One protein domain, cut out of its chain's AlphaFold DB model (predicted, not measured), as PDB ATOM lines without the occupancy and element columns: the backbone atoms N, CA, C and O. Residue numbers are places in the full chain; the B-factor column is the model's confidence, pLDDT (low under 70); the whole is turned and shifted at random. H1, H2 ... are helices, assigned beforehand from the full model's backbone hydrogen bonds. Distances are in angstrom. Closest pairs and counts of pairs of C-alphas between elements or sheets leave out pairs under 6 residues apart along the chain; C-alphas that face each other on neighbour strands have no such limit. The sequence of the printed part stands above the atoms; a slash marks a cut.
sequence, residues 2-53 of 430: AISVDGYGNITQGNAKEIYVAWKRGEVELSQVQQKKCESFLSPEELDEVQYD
ATOM      1  N   ALA A   2      29.959  13.634  13.531       67.31
ATOM      2  CA  ALA A   2      29.065  14.492  12.760       67.31
ATOM      3  C   ALA A   2      27.691  13.814  12.702       67.31
ATOM      4  O   ALA A   2      27.618  12.622  12.415       67.31
ATOM      5  N   ILE A   3      26.645  14.547  13.072       82.19
ATOM      6  CA  ILE A   3      25.264  14.073  12.998       82.19
ATOM      7  C   ILE A   3      24.703  14.660  11.708       82.19
ATOM      8  O   ILE A   3      24.673  15.882  11.571       82.19
ATOM      9  N   SER A   4      24.343  13.802  10.759       85.88
ATOM     10  CA  SER A   4      23.843  14.200   9.443       85.88
ATOM     11  C   SER A   4      22.335  14.033   9.337       85.88
ATOM     12  O   SER A   4      21.758  13.200  10.031       85.88
ATOM     13  N   VAL A   5      21.721  14.815   8.456       86.25
ATOM     14  CA  VAL A   5      20.309  14.766   8.076       86.25
ATOM     15  C   VAL A   5      20.249  14.618   6.559       86.25
ATOM     16  O   VAL A   5      20.982  15.301   5.835       86.25
ATOM     17  N   ASP A   6      19.415  13.702   6.074       82.06
ATOM     18  CA  ASP A   6      19.245  13.489   4.638       82.06
ATOM     19  C   ASP A   6      18.707  14.763   3.972       82.06
ATOM     20  O   ASP A   6      17.868  15.468   4.525       82.06
ATOM     21  N   GLY A   7      19.259  15.114   2.810       82.62
ATOM     22  CA  GLY A   7      18.945  16.366   2.105       82.62
ATOM     23  C   GLY A   7      19.697  17.608   2.605       82.62
ATOM     24  O   GLY A   7      19.948  18.502   1.804       82.62
ATOM     25  N   TYR A   8      20.158  17.633   3.862       85.50
ATOM     26  CA  TYR A   8      20.790  18.815   4.477       85.50
ATOM     27  C   TYR A   8      22.260  18.621   4.891       85.50
ATOM     28  O   TYR A   8      22.959  19.574   5.242       85.50
ATOM     29  N   GLY A   9      22.768  17.387   4.833       88.25
ATOM     30  CA  GLY A   9      24.148  17.073   5.194       88.25
ATOM     31  C   GLY A   9      24.380  17.118   6.706       88.25
ATOM     32  O   GLY A   9      23.515  16.748   7.493       88.25
ATOM     33  N   ASN A  10      25.580  17.502   7.143       91.75
ATOM     34  CA  ASN A  10      25.896  17.570   8.574       91.75
ATOM     35  C   ASN A  10      25.170  18.742   9.245       91.75
ATOM     36  O   ASN A  10      25.180  19.849   8.709       91.75
ATOM     37  N   ILE A  11      24.635  18.525  10.450       88.50
ATOM     38  CA  ILE A  11      24.089  19.606  11.278       88.50
ATOM     39  C   ILE A  11      25.249  20.483  11.755       88.50
ATOM     40  O   ILE A  11      26.152  20.035  12.472       88.50
ATOM     41  N   THR A  12      25.202  21.748  11.367       90.81
ATOM     42  CA  THR A  12      26.153  22.801  11.719       90.81
ATOM     43  C   THR A  12      25.398  24.036  12.189       90.81
ATOM     44  O   THR A  12      24.199  24.159  11.968       90.81
ATOM     45  N   GLN A  13      26.102  24.994  12.788       88.38
ATOM     46  CA  GLN A  13      25.492  26.268  13.166       88.38
ATOM     47  C   GLN A  13      24.909  27.028  11.957       88.38
ATOM     48  O   GLN A  13      23.918  27.724  12.104       88.38
ATOM     49  N   GLY A  14      25.477  26.858  10.755       87.94
ATOM     50  CA  GLY A  14      25.033  27.569   9.551       87.94
ATOM     51  C   GLY A  14      23.767  27.017   8.884       87.94
ATOM     52  O   GLY A  14      23.215  27.697   8.031       87.94
ATOM     53  N   ASN A  15      23.318  25.809   9.240       91.12
ATOM     54  CA  ASN A  15      22.117  25.175   8.669       91.12
ATOM     55  C   ASN A  15      21.156  24.608   9.733       91.12
ATOM     56  O   ASN A  15      20.131  24.035   9.380       91.12
ATOM     57  N   ALA A  16      21.455  24.757  11.029       90.50
ATOM     58  CA  ALA A  16      20.618  24.228  12.107       90.50
ATOM     59  C   ALA A  16      19.200  24.814  12.100       90.50
ATOM     60  O   ALA A  16      18.251  24.058  12.284       90.50
ATOM     61  N   LYS A  17      19.054  26.125  11.847       90.88
ATOM     62  CA  LYS A  17      17.742  26.788  11.784       90.88
ATOM     63  C   LYS A  17      16.899  26.238  10.640       90.88
ATOM     64  O   LYS A  17      15.780  25.811  10.867       90.88
ATOM     65  N   GLU A  18      17.472  26.168   9.441       90.44
ATOM     66  CA  GLU A  18      16.806  25.634   8.247       90.44
ATOM     67  C   GLU A  18      16.345  24.182   8.451       90.44
ATOM     68  O   GLU A  18      15.182  23.867   8.219       90.44
ATOM     69  N   ILE A  19      17.219  23.315   8.979       89.62
ATOM     70  CA  ILE A  19      16.888  21.915   9.286       89.62
ATOM     71  C   ILE A  19      15.776  21.824  10.341       89.62
ATOM     72  O   ILE A  19      14.886  20.980  10.236       89.62
ATOM     73  N   TYR A  20      15.835  22.663  11.376       89.62
ATOM     74  CA  TYR A  20      14.860  22.659  12.464       89.62
ATOM     75  C   TYR A  20      13.486  23.163  12.004       89.62
ATOM     76  O   TYR A  20      12.480  22.537  12.327       89.62
ATOM     77  N   VAL A  21      13.446  24.226  11.191       89.38
ATOM     78  CA  VAL A  21      12.227  24.716  10.528       89.38
ATOM     79  C   VAL A  21      11.652  23.631   9.621       89.38
ATOM     80  O   VAL A  21      10.493  23.271   9.786       89.38
ATOM     81  N   ALA A  22      12.459  23.043   8.730       86.75
ATOM     82  CA  ALA A  22      12.015  21.977   7.830       86.75
ATOM     83  C   ALA A  22      11.417  20.788   8.603       86.75
ATOM     84  O   ALA A  22      10.383  20.241   8.222       86.75
ATOM     85  N   TRP A  23      12.017  20.412   9.735       89.06
ATOM     86  CA  TRP A  23      11.466  19.374  10.605       89.06
ATOM     87  C   TRP A  23      10.121  19.766  11.207       89.06
ATOM     88  O   TRP A  23       9.174  18.983  11.170       89.06
ATOM     89  N   LYS A  24      10.017  20.981  11.748       85.25
ATOM     90  CA  LYS A  24       8.776  21.497  12.336       85.25
ATOM     91  C   LYS A  24       7.654  21.656  11.303       85.25
ATOM     92  O   LYS A  24       6.497  21.407  11.634       85.25
ATOM     93  N   ARG A  25       7.993  21.967  10.050       84.25
ATOM     94  CA  ARG A  25       7.084  21.942   8.891       84.25
ATOM     95  C   ARG A  25       6.697  20.529   8.437       84.25
ATOM     96  O   ARG A  25       5.788  20.383   7.631       84.25
ATOM     97  N   GLY A  26       7.367  19.492   8.946       78.12
ATOM     98  CA  GLY A  26       7.144  18.095   8.563       78.12
ATOM     99  C   GLY A  26       7.828  17.677   7.255       78.12
ATOM    100  O   GLY A  26       7.546  16.603   6.736       78.12
ATOM    101  N   GLU A  27       8.731  18.499   6.714       86.06
ATOM    102  CA  GLU A  27       9.443  18.250   5.450       86.06
ATOM    103  C   GLU A  27      10.586  17.231   5.604       86.06
ATOM    104  O   GLU A  27      11.029  16.621   4.631       86.06
ATOM    105  N   VAL A  28      11.086  17.051   6.830       88.12
ATOM    106  CA  VAL A  28      12.157  16.105   7.160       88.12
ATOM    107  C   VAL A  28      11.907  15.471   8.521       88.12
ATOM    108  O   VAL A  28      11.459  16.135   9.449       88.12
ATOM    109  N   GLU A  29      12.236  14.191   8.678       86.56
ATOM    110  CA  GLU A  29      12.206  13.532   9.984       86.56
ATOM    111  C   GLU A  29      13.542  13.692  10.713       86.56
ATOM    112  O   GLU A  29      14.611  13.376  10.184       86.56
ATOM    113  N   LEU A  30      13.484  14.133  11.971       87.12
ATOM    114  CA  LEU A  30      14.644  14.186  12.855       87.12
ATOM    115  C   LEU A  30      14.461  13.226  14.027       87.12
ATOM    116  O   LEU A  30      13.463  13.273  14.743       87.12
ATOM    117  N   SER A  31      15.480  12.416  14.301       89.88
ATOM    118  CA  SER A  31      15.616  11.705  15.575       89.88
ATOM    119  C   SER A  31      15.808  12.684  16.739       89.88
ATOM    120  O   SER A  31      16.325  13.787  16.561       89.88
ATOM    121  N   GLN A  32      15.510  12.257  17.971       90.44
ATOM    122  CA  GLN A  32      15.708  13.090  19.173       90.44
ATOM    123  C   GLN A  32      17.133  13.650  19.312       90.44
ATOM    124  O   GLN A  32      17.331  14.734  19.857       90.44
ATOM    125  N   VAL A  33      18.147  12.918  18.839       90.88
ATOM    126  CA  VAL A  33      19.540  13.377  18.905       90.88
ATOM    127  C   VAL A  33      19.796  14.485  17.878       90.88
ATOM    128  O   VAL A  33      20.495  15.445  18.192       90.88
ATOM    129  N   GLN A  34      19.216  14.384  16.678       90.50
ATOM    130  CA  GLN A  34      19.285  15.431  15.652       90.50
ATOM    131  C   GLN A  34      18.512  16.687  16.079       90.50
ATOM    132  O   GLN A  34      19.043  17.785  15.929       90.50
ATOM    133  N   GLN A  35      17.327  16.528  16.684       90.00
ATOM    134  CA  GLN A  35      16.519  17.631  17.228       90.00
ATOM    135  C   GLN A  35      17.313  18.435  18.264       90.00
ATOM    136  O   GLN A  35      17.624  19.602  18.036       90.00
ATOM    137  N   LYS A  36      17.789  17.768  19.328       91.62
ATOM    138  CA  LYS A  36      18.615  18.403  20.371       91.62
ATOM    139  C   LYS A  36      19.884  19.037  19.817       91.62
ATOM    140  O   LYS A  36      20.405  19.996  20.382       91.62
ATOM    141  N   LYS A  37      20.432  18.478  18.732       90.81
ATOM    142  CA  LYS A  37      21.624  19.034  18.100       90.81
ATOM    143  C   LYS A  37      21.321  20.345  17.379       90.81
ATOM    144  O   LYS A  37      22.134  21.257  17.502       90.81
ATOM    145  N   CYS A  38      20.189  20.440  16.682       89.31
ATOM    146  CA  CYS A  38      19.739  21.688  16.065       89.31
ATOM    147  C   CYS A  38      19.431  22.739  17.138       89.31
ATOM    148  O   CYS A  38      20.022  23.810  17.097       89.31
ATOM    149  N   GLU A  39      18.641  22.386  18.159       90.88
ATOM    150  CA  GLU A  39      18.310  23.273  19.290       90.88
ATOM    151  C   GLU A  39      19.564  23.825  19.981       90.88
ATOM    152  O   GLU A  39      19.626  24.999  20.312       90.88
ATOM    153  N   SER A  40      20.618  23.012  20.145       92.69
ATOM    154  CA  SER A  40      21.869  23.461  20.780       92.69
ATOM    155  C   SER A  40      22.646  24.534  20.007       92.69
ATOM    156  O   SER A  40      23.598  25.093  20.551       92.69
ATOM    157  N   PHE A  41      22.309  24.758  18.735       92.25
ATOM    158  CA  PHE A  41      22.927  25.777  17.887       92.25
ATOM    159  C   PHE A  41      22.069  27.033  17.724       92.25
ATOM    160  O   PHE A  41      22.583  27.997  17.164       92.25
ATOM    161  N   LEU A  42      20.822  27.009  18.197       90.12
ATOM    162  CA  LEU A  42      19.874  28.111  18.080       90.12
ATOM    163  C   LEU A  42      19.845  28.927  19.371       90.12
ATOM    164  O   LEU A  42      19.933  28.370  20.471       90.12
ATOM    165  N   SER A  43      19.731  30.245  19.239       88.88
ATOM    166  CA  SER A  43      19.416  31.103  20.379       88.88
ATOM    167  C   SER A  43      17.944  30.942  20.799       88.88
ATOM    168  O   SER A  43      17.133  30.422  20.027       88.88
ATOM    169  N   PRO A  44      17.570  31.359  22.022       84.44
ATOM    170  CA  PRO A  44      16.168  31.415  22.430       84.44
ATOM    171  C   PRO A  44      15.299  32.230  21.464       84.44
ATOM    172  O   PRO A  44      14.206  31.791  21.135       84.44
ATOM    173  N   GLU A  45      15.809  33.356  20.960       81.94
ATOM    174  CA  GLU A  45      15.113  34.207  19.987       81.94
ATOM    175  C   GLU A  45      14.938  33.486  18.640       81.94
ATOM    176  O   GLU A  45      13.854  33.481  18.069       81.94
ATOM    177  N   GLU A  46      15.968  32.779  18.157       83.19
ATOM    178  CA  GLU A  46      15.860  31.996  16.920       83.19
ATOM    179  C   GLU A  46      14.887  30.821  17.043       83.19
ATOM    180  O   GLU A  46      14.286  30.427  16.046       83.19
ATOM    181  N   LEU A  47      14.753  30.229  18.233       82.25
ATOM    182  CA  LEU A  47      13.748  29.199  18.499       82.25
ATOM    183  C   LEU A  47      12.334  29.779  18.499       82.25
ATOM    184  O   LEU A  47      11.408  29.073  18.096       82.25
ATOM    185  N   ASP A  48      12.182  31.027  18.928       78.94
ATOM    186  CA  ASP A  48      10.898  31.711  18.975       78.94
ATOM    187  C   ASP A  48      10.428  32.128  17.580       78.94
ATOM    188  O   ASP A  48       9.320  31.792  17.177       78.94
ATOM    189  N   GLU A  49      11.319  32.685  16.759       79.25
ATOM    190  CA  GLU A  49      11.034  33.004  15.351       79.25
ATOM    191  C   GLU A  49      10.561  31.781  14.543       79.25
ATOM    192  O   GLU A  49       9.764  31.902  13.614       79.25
ATOM    193  N   VAL A  50      11.030  30.574  14.885       81.56
ATOM    194  CA  VAL A  50      10.572  29.328  14.242       81.56
ATOM    195  C   VAL A  50       9.100  29.045  14.555       81.56
ATOM    196  O   VAL A  50       8.427  28.403  13.752       81.56
ATOM    197  N   GLN A  51       8.593  29.490  15.707       71.88
ATOM    198  CA  GLN A  51       7.191  29.309  16.081       71.88
ATOM    199  C   GLN A  51       6.241  30.161  15.244       71.88
ATOM    200  O   GLN A  51       5.089  29.768  15.103       71.88
ATOM    201  N   TYR A  52       6.733  31.273  14.695       73.56
ATOM    202  CA  TYR A  52       5.992  32.190  13.829       73.56
ATOM    203  C   TYR A  52       6.135  31.862  12.339       73.56
ATOM    204  O   TYR A  52       5.493  32.480  11.489       73.56
ATOM    205  N   ASP A  53       6.943  30.857  11.993       88.38
ATOM    206  CA  ASP A  53       7.020  30.365  10.625       88.38
ATOM    207  C   ASP A  53       5.669  29.782  10.189       88.38
ATOM    208  O   ASP A  53       5.177  28.805  10.756       88.38
TER     209      ASP A  53
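Overview. This is residues 2 to 53 of the 430 residues of an uncharacterized protein of Candidatus Gastranaerophilales bacterium HUM_9 (UniProt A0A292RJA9). What shape does the model show? A short folded-back stretch, residues 4 to 5 pairing with 9 to 10, leads into three short helices whose centres make a triangle. H2 packs on H1 at a steep tilt, while H3 is held more loosely near H1. What is it made of? The printed part has 52 residues, with three named helices in the order H1, H2, H3 and no named strand, and its class is all helix. How large is it? It is compact, with a radius of gyration of the C-alphas of 9.9 A and spans of 26 by 20 by 18 A.

Arrangement. How does H1, residues 16 to 24, stand to H2, residues 32 to 39? They touch, at a steep tilt of 53 degrees, opposite ways; their closest C-alphas, of Ala 16 and Cys 38, are 4.8 A apart. And H3, residues 44 to 52? H1 and H3 only just touch, with 3 pairs of C-alphas within 8 A, the closest being Val 21 and Val 50 at 6.1 A. They run the same way at a tilt of 37 degrees, only just steep. H2 and H3 are close but not clearly touching, about perpendicular at 75 degrees; the closest C-alphas, of Glu 39 and Leu 47, are 7.5 A apart. Are the helix backbones complete? In H1 and H2 every O i to N i+4 pair is within hydrogen-bond range; in H3, 3 of 5 are.

Along the chain. What comes before H1? Residues 2 to 15 hold no named element; C-alpha 2 is at (29.065, 14.492, 12.760). Where do the helices run? H1 begins at C-alpha 16, (20.618, 24.228, 12.107), and is 12.2 A long; H2 measures 10.5 A. H3 measures 13.3 A and ends at C-alpha 52, (5.992, 32.190, 13.829).

Size, cuts and confidence. How far does it reach? The two C-alphas farthest apart, of Ala 2 and Tyr 52, are 29.1 A from each other. Is anything cut or uncertain? The printed part has no cut; the link from H1 to H2 is short and that from H2 to H3 tight. The mean pLDDT of the printed part is 86.4, and residue 2 is under 70.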